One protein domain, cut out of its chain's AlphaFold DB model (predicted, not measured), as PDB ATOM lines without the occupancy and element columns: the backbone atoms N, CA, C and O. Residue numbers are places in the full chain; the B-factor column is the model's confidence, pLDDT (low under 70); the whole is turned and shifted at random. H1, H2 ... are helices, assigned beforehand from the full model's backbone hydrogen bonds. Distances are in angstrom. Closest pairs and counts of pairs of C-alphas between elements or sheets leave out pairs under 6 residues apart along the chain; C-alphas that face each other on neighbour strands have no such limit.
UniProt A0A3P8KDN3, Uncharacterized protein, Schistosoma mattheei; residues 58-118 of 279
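This is residues 58 to 118 of the 279 residues of an uncharacterized protein of Schistosoma mattheei (UniProt A0A3P8KDN3). Two small lobes of short helices sit end to end: H1, H2 and H3 make one, with their centres in a triangle, and H4, H5 and H6 make the other, again with their centres in a triangle. H3 and H6 lie nearest the middle, H1 and H4 lie far out at the two ends, and a 17-residue link with no named element, residues 78 to 94, runs from the one lobe to the other. The printed part has 61 residues, with six named helices in the order H1 to H6 and no named strand; its class is all helix, with 34 residues in named helices. The whole is compact, with a radius of gyration of the C-alphas of 11.7 A, yet elongated in outline, spanning 36 by 21 by 18 A.

Begin at the first printed residue, with H1, residues 58 to 61, and go on to H2, residues 66 to 69: the two are close but not clearly touching, and their closest C-alphas, those of Tyr 61 and Cys 67, are 7.5 A apart. Next look at H3, residues 71 to 77; H2 and H3 only just touch, and only at the corner by their link, with 3 pairs of C-alphas within 8 A, the closest being those of Cys 67 and Met 74 at 5.6 A. H1 and H3 are close but not clearly touching, with the closest C-alphas, those of Cys 58 and Met 77, 7.5 A apart. Past the long link comes H4, residues 95 to 103, which is apart from H1, H2 and H3. H5, residues 106 to 109, is close to H4 but not clearly touching, with the closest C-alphas, those of Leu 101 and Cys 107, 7.0 A apart. H6, residues 111 to 116, touches H5 only at the corner by their link, and the closest C-alphas there, those of Cys 107 and Ala 114, are 4.4 A apart. H4 and H6 are close but not clearly touching, with the C-alphas of Leu 101 and His 113 closest at 7.4 A; they run opposite ways at a shallow tilt of 28 degrees. Between the two groups, H3 and H6 only just touch, with 3 pairs of C-alphas within 8 A, the closest those of Glu 76 and Val 112 at 6.3 A; they run opposite ways at a steep tilt of 48 degrees. In H3, H4 and H6 every O i to N i+4 pair is within hydrogen-bond range, while H1, H2 and H5 are too short for such a pair, and each has its one O i to N i+3 pair within range.

Find C-alpha 58 at (71.607, 124.027, -1.273); from there H1 runs 5.0 A to C-alpha 61. H2 also spans 5.0 A, from Glu 66 to Thr 69, and H3 spans 9.9 A, from Lys 71 to Met 77. Find C-alpha 95 at (91.881, 135.694, 13.149), where H4, the longest helix by residues, begins its 12.2 A to Gln 103. H5 spans 4.7 A from Tyr 106 to Leu 109, and H6 spans 8.7 A from Lys 111 to C-alpha 116 at (86.526, 127.576, 8.231).

Look for the two C-alphas farthest apart, those of Tyr 60 and Gln 103, at 35.7 A. The printed part has no cut, and its first and last C-alphas, 58 and 118, are 21.8 A apart. The link from H3 to H4 is long, and the other four are tight. In the B-factor column the mean pLDDT of the printed part is 85.2, and residues 86 to 88, inside the long link, are under 70.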
ATOM      1  N   CYS A  58      70.576 122.997  -1.180       90.62
ATOM      2  CA  CYS A  58      71.607 124.027  -1.273       90.62
ATOM      3  C   CYS A  58      71.270 125.088  -2.337       90.62
ATOM      4  O   CYS A  58      71.369 126.283  -2.068       90.62
ATOM      5  N   SER A  59      70.693 124.689  -3.475       89.75
ATOM      6  CA  SER A  59      70.195 125.619  -4.502       89.75
ATOM      7  C   SER A  59      69.171 126.633  -3.977       89.75
ATOM      8  O   SER A  59      69.166 127.782  -4.416       89.75
ATOM      9  N   TYR A  60      68.324 126.234  -3.022       88.19
ATOM     10  CA  TYR A  60      67.373 127.135  -2.368       88.19
ATOM     11  C   TYR A  60      68.099 128.126  -1.450       88.19
ATOM     12  O   TYR A  60      67.848 129.331  -1.505       88.19
ATOM     13  N   TYR A  61      69.055 127.637  -0.655       85.00
ATOM     14  CA  TYR A  61      69.799 128.459   0.301       85.00
ATOM     15  C   TYR A  61      70.802 129.421  -0.340       85.00
ATOM     16  O   TYR A  61      71.134 130.434   0.278       85.00
ATOM     17  N   LYS A  62      71.219 129.179  -1.587       82.25
ATOM     18  CA  LYS A  62      72.160 130.026  -2.338       82.25
ATOM     19  C   LYS A  62      71.822 131.521  -2.299       82.25
ATOM     20  O   LYS A  62      72.710 132.349  -2.137       82.25
ATOM     21  N   ASN A  63      70.541 131.860  -2.438       78.50
ATOM     22  CA  ASN A  63      70.071 133.249  -2.507       78.50
ATOM     23  C   ASN A  63      69.568 133.789  -1.157       78.50
ATOM     24  O   ASN A  63      69.009 134.882  -1.088       78.50
ATOM     25  N   THR A  64      69.735 133.019  -0.084       83.88
ATOM     26  CA  THR A  64      69.318 133.394   1.270       83.88
ATOM     27  C   THR A  64      70.512 133.900   2.083       83.88
ATOM     28  O   THR A  64      71.669 133.760   1.689       83.88
ATOM     29  N   LEU A  65      70.256 134.477   3.261       84.94
ATOM     30  CA  LEU A  65      71.322 134.873   4.188       84.94
ATOM     31  C   LEU A  65      71.876 133.696   5.010       84.94
ATOM     32  O   LEU A  65      72.753 133.915   5.843       84.94
ATOM     33  N   GLU A  66      71.430 132.464   4.752       87.19
ATOM     34  CA  GLU A  66      71.760 131.268   5.536       87.19
ATOM     35  C   GLU A  66      73.263 130.974   5.576       87.19
ATOM     36  O   GLU A  66      73.801 130.670   6.640       87.19
ATOM     37  N   CYS A  67      73.989 131.161   4.467       84.50
ATOM     38  CA  CYS A  67      75.450 131.005   4.453       84.50
ATOM     39  C   CYS A  67      76.168 131.977   5.415       84.50
ATOM     40  O   CYS A  67      77.287 131.704   5.852       84.50
ATOM     41  N   LYS A  68      75.536 133.112   5.755       83.38
ATOM     42  CA  LYS A  68      76.064 134.105   6.704       83.38
ATOM     43  C   LYS A  68      75.550 133.865   8.124       83.38
ATOM     44  O   LYS A  68      76.348 133.872   9.057       83.38
ATOM     45  N   THR A  69      74.244 133.659   8.295       84.00
ATOM     46  CA  THR A  69      73.595 133.515   9.611       84.00
ATOM     47  C   THR A  69      73.823 132.136  10.224       84.00
ATOM     48  O   THR A  69      74.154 132.041  11.402       84.00
ATOM     49  N   ASN A  70      73.734 131.075   9.420       84.44
ATOM     50  CA  ASN A  70      73.839 129.673   9.833       84.44
ATOM     51  C   ASN A  70      75.076 128.992   9.236       84.44
ATOM     52  O   ASN A  70      75.066 127.833   8.821       84.44
ATOM     53  N   LYS A  71      76.189 129.728   9.259       82.50
ATOM     54  CA  LYS A  71      77.472 129.360   8.653       82.50
ATOM     55  C   LYS A  71      77.976 127.959   9.022       82.50
ATOM     56  O   LYS A  71      78.548 127.296   8.174       82.50
ATOM     57  N   ILE A  72      77.805 127.494  10.267       78.88
ATOM     58  CA  ILE A  72      78.264 126.144  10.671       78.88
ATOM     59  C   ILE A  72      77.536 125.076   9.849       78.88
ATOM     60  O   ILE A  72      78.174 124.289   9.160       78.88
ATOM     61  N   ILE A  73      76.206 125.107   9.901       84.06
ATOM     62  CA  ILE A  73      75.330 124.115   9.274       84.06
ATOM     63  C   ILE A  73      75.469 124.186   7.753       84.06
ATOM     64  O   ILE A  73      75.583 123.168   7.078       84.06
ATOM     65  N   MET A  74      75.522 125.401   7.210       87.56
ATOM     66  CA  MET A  74      75.614 125.611   5.771       87.56
ATOM     67  C   MET A  74      76.966 125.205   5.185       87.56
ATOM     68  O   MET A  74      77.012 124.752   4.052       87.56
ATOM     69  N   LEU A  75      78.068 125.295   5.931       80.94
ATOM     70  CA  LEU A  75      79.371 124.808   5.460       80.94
ATOM     71  C   LEU A  75      79.523 123.289   5.547       80.94
ATOM     72  O   LEU A  75      80.363 122.709   4.861       80.94
ATOM     73  N   GLU A  76      78.741 122.641   6.400       82.69
ATOM     74  CA  GLU A  76      78.675 121.185   6.456       82.69
ATOM     75  C   GLU A  76      77.809 120.636   5.319       82.69
ATOM     76  O   GLU A  76      78.229 119.731   4.603       82.69
ATOM     77  N   MET A  77      76.634 121.235   5.132       87.00
ATOM     78  CA  MET A  77      75.614 120.760   4.204       87.00
ATOM     79  C   MET A  77      75.794 121.286   2.778       87.00
ATOM     80  O   MET A  77      75.523 120.568   1.823       87.00
ATOM     81  N   CYS A  78      76.229 122.534   2.629       90.00
ATOM     82  CA  CYS A  78      76.254 123.276   1.368       90.00
ATOM     83  C   CYS A  78      77.593 124.011   1.127       90.00
ATOM     84  O   CYS A  78      77.604 125.224   0.867       90.00
ATOM     85  N   PRO A  79      78.750 123.330   1.243       83.38
ATOM     86  CA  PRO A  79      80.052 123.969   1.119       83.38
ATOM     87  C   PRO A  79      80.332 124.587  -0.263       83.38
ATOM     88  O   PRO A  79      81.009 125.623  -0.292       83.38
ATOM     89  N   LYS A  80      79.838 124.018  -1.378       84.88
ATOM     90  CA  LYS A  80      79.996 124.606  -2.729       84.88
ATOM     91  C   LYS A  80      79.109 125.828  -2.860       84.88
ATOM     92  O   LYS A  80      79.594 126.901  -3.205       84.88
ATOM     93  N   THR A  81      77.830 125.685  -2.523       87.81
ATOM     94  CA  THR A  81      76.858 126.783  -2.609       87.81
ATOM     95  C   THR A  81      77.284 127.996  -1.783       87.81
ATOM     96  O   THR A  81      77.133 129.128  -2.240       87.81
ATOM     97  N   CYS A  82      77.848 127.781  -0.593       84.94
ATOM     98  CA  CYS A  82      78.335 128.867   0.257       84.94
ATOM     99  C   CYS A  82      79.760 129.341  -0.079       84.94
ATOM    100  O   CYS A  82      80.327 130.126   0.683       84.94
ATOM    101  N   GLY A  83      80.348 128.880  -1.189       78.75
ATOM    102  CA  GLY A  83      81.636 129.364  -1.696       78.75
ATOM    103  C   GLY A  83      82.845 128.965  -0.848       78.75
ATOM    104  O   GLY A  83      83.885 129.612  -0.907       78.75
ATOM    105  N   SER A  84      82.738 127.914  -0.034       74.25
ATOM    106  CA  SER A  84      83.859 127.468   0.807       74.25
ATOM    107  C   SER A  84      84.883 126.614   0.062       74.25
ATOM    108  O   SER A  84      86.020 126.479   0.524       74.25
ATOM    109  N   CYS A  85      84.479 126.084  -1.097       72.69
ATOM    110  CA  CYS A  85      85.277 125.202  -1.939       72.69
ATOM    111  C   CYS A  85      86.257 125.938  -2.863       72.69
ATOM    112  O   CYS A  85      87.295 125.380  -3.203       72.69
ATOM    113  N   GLU A  86      85.971 127.183  -3.258       66.62
ATOM    114  CA  GLU A  86      86.770 127.892  -4.265       66.62
ATOM    115  C   GLU A  86      87.894 128.760  -3.653       66.62
ATOM    116  O   GLU A  86      87.688 129.781  -2.996       66.62
ATOM    117  N   THR A  87      89.112 128.234  -3.827       59.34
ATOM    118  CA  THR A  87      90.347 128.857  -4.364       59.34
ATOM    119  C   THR A  87      91.036 130.058  -3.720       59.34
ATOM    120  O   THR A  87      92.176 130.311  -4.101       59.34
ATOM    121  N   ASN A  88      90.511 130.692  -2.674       63.81
ATOM    122  CA  ASN A  88      91.376 131.491  -1.793       63.81
ATOM    123  C   ASN A  88      91.631 130.703  -0.512       63.81
ATOM    124  O   ASN A  88      90.705 130.364   0.232       63.81
ATOM    125  N   CYS A  89      92.895 130.355  -0.270       76.81
ATOM    126  CA  CYS A  89      93.330 129.845   1.023       76.81
ATOM    127  C   CYS A  89      93.254 130.976   2.060       76.81
ATOM    128  O   CYS A  89      94.242 131.616   2.419       76.81
ATOM    129  N   GLU A  90      92.045 131.254   2.518       83.31
ATOM    130  CA  GLU A  90      91.775 132.284   3.503       83.31
ATOM    131  C   GLU A  90      90.865 131.737   4.587       83.31
ATOM    132  O   GLU A  90      90.002 130.891   4.349       83.31
ATOM    133  N   ASP A  91      91.067 132.224   5.799       86.75
ATOM    134  CA  ASP A  91      90.170 131.895   6.887       86.75
ATOM    135  C   ASP A  91      88.840 132.612   6.670       86.75
ATOM    136  O   ASP A  91      88.782 133.814   6.421       86.75
ATOM    137  N   ILE A  92      87.752 131.852   6.758       84.75
ATOM    138  CA  ILE A  92      86.400 132.394   6.673       84.75
ATOM    139  C   ILE A  92      86.039 133.084   7.996       84.75
ATOM    140  O   ILE A  92      85.166 133.952   8.026       84.75
ATOM    141  N   ASP A  93      86.603 132.630   9.114       87.62
ATOM    142  CA  ASP A  93      86.415 133.243  10.432       87.62
ATOM    143  C   ASP A  93      87.491 134.286  10.742       87.62
ATOM    144  O   ASP A  93      88.542 134.337  10.109       87.62
ATOM    145  N   SER A  94      87.216 135.139  11.734       90.81
ATOM    146  CA  SER A  94      88.176 136.154  12.157       90.81
ATOM    147  C   SER A  94      89.457 135.517  12.722       90.81
ATOM    148  O   SER A  94      89.402 134.430  13.308       90.81
ATOM    149  N   PRO A  95      90.609 136.215  12.647       91.50
ATOM    150  CA  PRO A  95      91.881 135.694  13.149       91.50
ATOM    151  C   PRO A  95      91.835 135.257  14.616       91.50
ATOM    152  O   PRO A  95      92.461 134.272  14.991       91.50
ATOM    153  N   SER A  96      91.066 135.961  15.457       92.50
ATOM    154  CA  SER A  96      90.908 135.612  16.872       92.50
ATOM    155  C   SER A  96      90.197 134.271  17.066       92.50
ATOM    156  O   SER A  96      90.598 133.488  17.921       92.50
ATOM    157  N   VAL A  97      89.166 133.996  16.262       94.00
ATOM    158  CA  VAL A  97      88.413 132.735  16.308       94.00
ATOM    159  C   VAL A  97      89.280 131.595  15.792       94.00
ATOM    160  O   VAL A  97      89.366 130.553  16.436       94.00
ATOM    161  N   CYS A  98      89.973 131.796  14.671       94.56
ATOM    162  CA  CYS A  98      90.832 130.754  14.123       94.56
ATOM    163  C   CYS A  98      92.032 130.434  15.015       94.56
ATOM    164  O   CYS A  98      92.367 129.263  15.165       94.56
ATOM    165  N   ASN A  99      92.628 131.430  15.674       95.12
ATOM    166  CA  ASN A  99      93.710 131.197  16.629       95.12
ATOM    167  C   ASN A  99      93.239 130.356  17.833       95.12
ATOM    168  O   ASN A  99      93.876 129.359  18.165       95.12
ATOM    169  N   ASP A 100      92.086 130.683  18.431       95.25
ATOM    170  CA  ASP A 100      91.507 129.883  19.524       95.25
ATOM    171  C   ASP A 100      91.217 128.435  19.085       95.25
ATOM    172  O   ASP A 100      91.558 127.486  19.793       95.25
ATOM    173  N   LEU A 101      90.672 128.244  17.879       93.12
ATOM    174  CA  LEU A 101      90.399 126.913  17.331       93.12
ATOM    175  C   LEU A 101      91.673 126.088  17.107       93.12
ATOM    176  O   LEU A 101      91.685 124.894  17.420       93.12
ATOM    177  N   VAL A 102      92.737 126.717  16.598       93.00
ATOM    178  CA  VAL A 102      94.053 126.084  16.423       93.00
ATOM    179  C   VAL A 102      94.621 125.662  17.775       93.00
ATOM    180  O   VAL A 102      94.988 124.498  17.936       93.00
ATOM    181  N   GLN A 103      94.635 126.558  18.767       93.62
ATOM    182  CA  GLN A 103      95.158 126.262  20.109       93.62
ATOM    183  C   GLN A 103      94.416 125.109  20.791       93.62
ATOM    184  O   GLN A 103      95.016 124.324  21.524       93.62
ATOM    185  N   ARG A 104      93.113 124.983  20.533       93.31
ATOM    186  CA  ARG A 104      92.269 123.906  21.065       93.31
ATOM    187  C   ARG A 104      92.318 122.613  20.245       93.31
ATOM    188  O   ARG A 104      91.670 121.641  20.622       93.31
ATOM    189  N   GLY A 105      93.049 122.583  19.129       90.00
ATOM    190  CA  GLY A 105      93.206 121.392  18.290       90.00
ATOM    191  C   GLY A 105      92.013 121.076  17.378       90.00
ATOM    192  O   GLY A 105      91.942 119.984  16.810       90.00
ATOM    193  N   TYR A 106      91.083 122.016  17.176       91.06
ATOM    194  CA  TYR A 106      89.890 121.778  16.351       91.06
ATOM    195  C   TYR A 106      90.186 121.555  14.866       91.06
ATOM    196  O   TYR A 106      89.337 121.007  14.166       91.06
ATOM    197  N   CYS A 107      91.384 121.910  14.399       89.56
ATOM    198  CA  CYS A 107      91.841 121.622  13.041       89.56
ATOM    199  C   CYS A 107      91.845 120.118  12.720       89.56
ATOM    200  O   CYS A 107      91.524 119.738  11.600       89.56
ATOM    201  N   ASN A 108      92.140 119.269  13.711       86.75
ATOM    202  CA  ASN A 108      92.149 117.811  13.543       86.75
ATOM    203  C   ASN A 108      90.858 117.160  14.055       86.75
ATOM    204  O   ASN A 108      90.450 116.113  13.560       86.75
ATOM    205  N   LEU A 109      90.200 117.783  15.038       87.19
ATOM    206  CA  LEU A 109      89.002 117.232  15.681       87.19
ATOM    207  C   LEU A 109      87.707 117.512  14.907       87.19
ATOM    208  O   LEU A 109      86.723 116.800  15.086       87.19
ATOM    209  N   SER A 110      87.669 118.554  14.069       85.12
ATOM    210  CA  SER A 110      86.459 118.947  13.344       85.12
ATOM    211  C   SER A 110      86.769 119.422  11.934       85.12
ATOM    212  O   SER A 110      87.288 120.518  11.722       85.12
ATOM    213  N   LYS A 111      86.327 118.639  10.944       82.94
ATOM    214  CA  LYS A 111      86.423 118.987   9.517       82.94
ATOM    215  C   LYS A 111      85.728 120.314   9.182       82.94
ATOM    216  O   LYS A 111      86.118 120.994   8.237       82.94
ATOM    217  N   VAL A 112      84.696 120.697   9.936       83.38
ATOM    218  CA  VAL A 112      83.972 121.961   9.729       83.38
ATOM    219  C   VAL A 112      84.814 123.149  10.199       83.38
ATOM    220  O   VAL A 112      84.963 124.123   9.462       83.38
ATOM    221  N   HIS A 113      85.414 123.065  11.390       87.25
ATOM    222  CA  HIS A 113      86.315 124.113  11.890       87.25
ATOM    223  C   HIS A 113      87.593 124.206  11.054       87.25
ATOM    224  O   HIS A 113      88.001 125.304  10.682       87.25
ATOM    225  N   ALA A 114      88.144 123.056  10.669       86.44
ATOM    226  CA  ALA A 114      89.253 122.924   9.737       86.44
ATOM    227  C   ALA A 114      88.996 123.685   8.421       86.44
ATOM    228  O   ALA A 114      89.804 124.512   8.014       86.44
ATOM    229  N   ARG A 115      87.825 123.498   7.792       81.81
ATOM    230  CA  ARG A 115      87.450 124.223   6.562       81.81
ATOM    231  C   ARG A 115      87.290 125.732   6.760       81.81
ATOM    232  O   ARG A 115      87.642 126.509   5.877       81.81
ATOM    233  N   ARG A 116      86.752 126.155   7.906       85.88
ATOM    234  CA  ARG A 116      86.526 127.576   8.231       85.88
ATOM    235  C   ARG A 116      87.807 128.339   8.518       85.88
ATOM    236  O   ARG A 116      87.857 129.533   8.251       85.88
ATOM    237  N   CYS A 117      88.810 127.650   9.038       91.62
ATOM    238  CA  CYS A 117      90.108 128.205   9.389       91.62
ATOM    239  C   CYS A 117      91.218 127.524   8.586       91.62
ATOM    240  O   CYS A 117      92.266 127.188   9.124       91.62
ATOM    241  N   LYS A 118      90.967 127.277   7.297       87.31
ATOM    242  CA  LYS A 118      91.836 126.497   6.407       87.31
ATOM    243  C   LYS A 118      93.277 127.007   6.344       87.31
ATOM    244  O   LYS A 118      94.197 126.190   6.277       87.31
TER     245      LYS A 118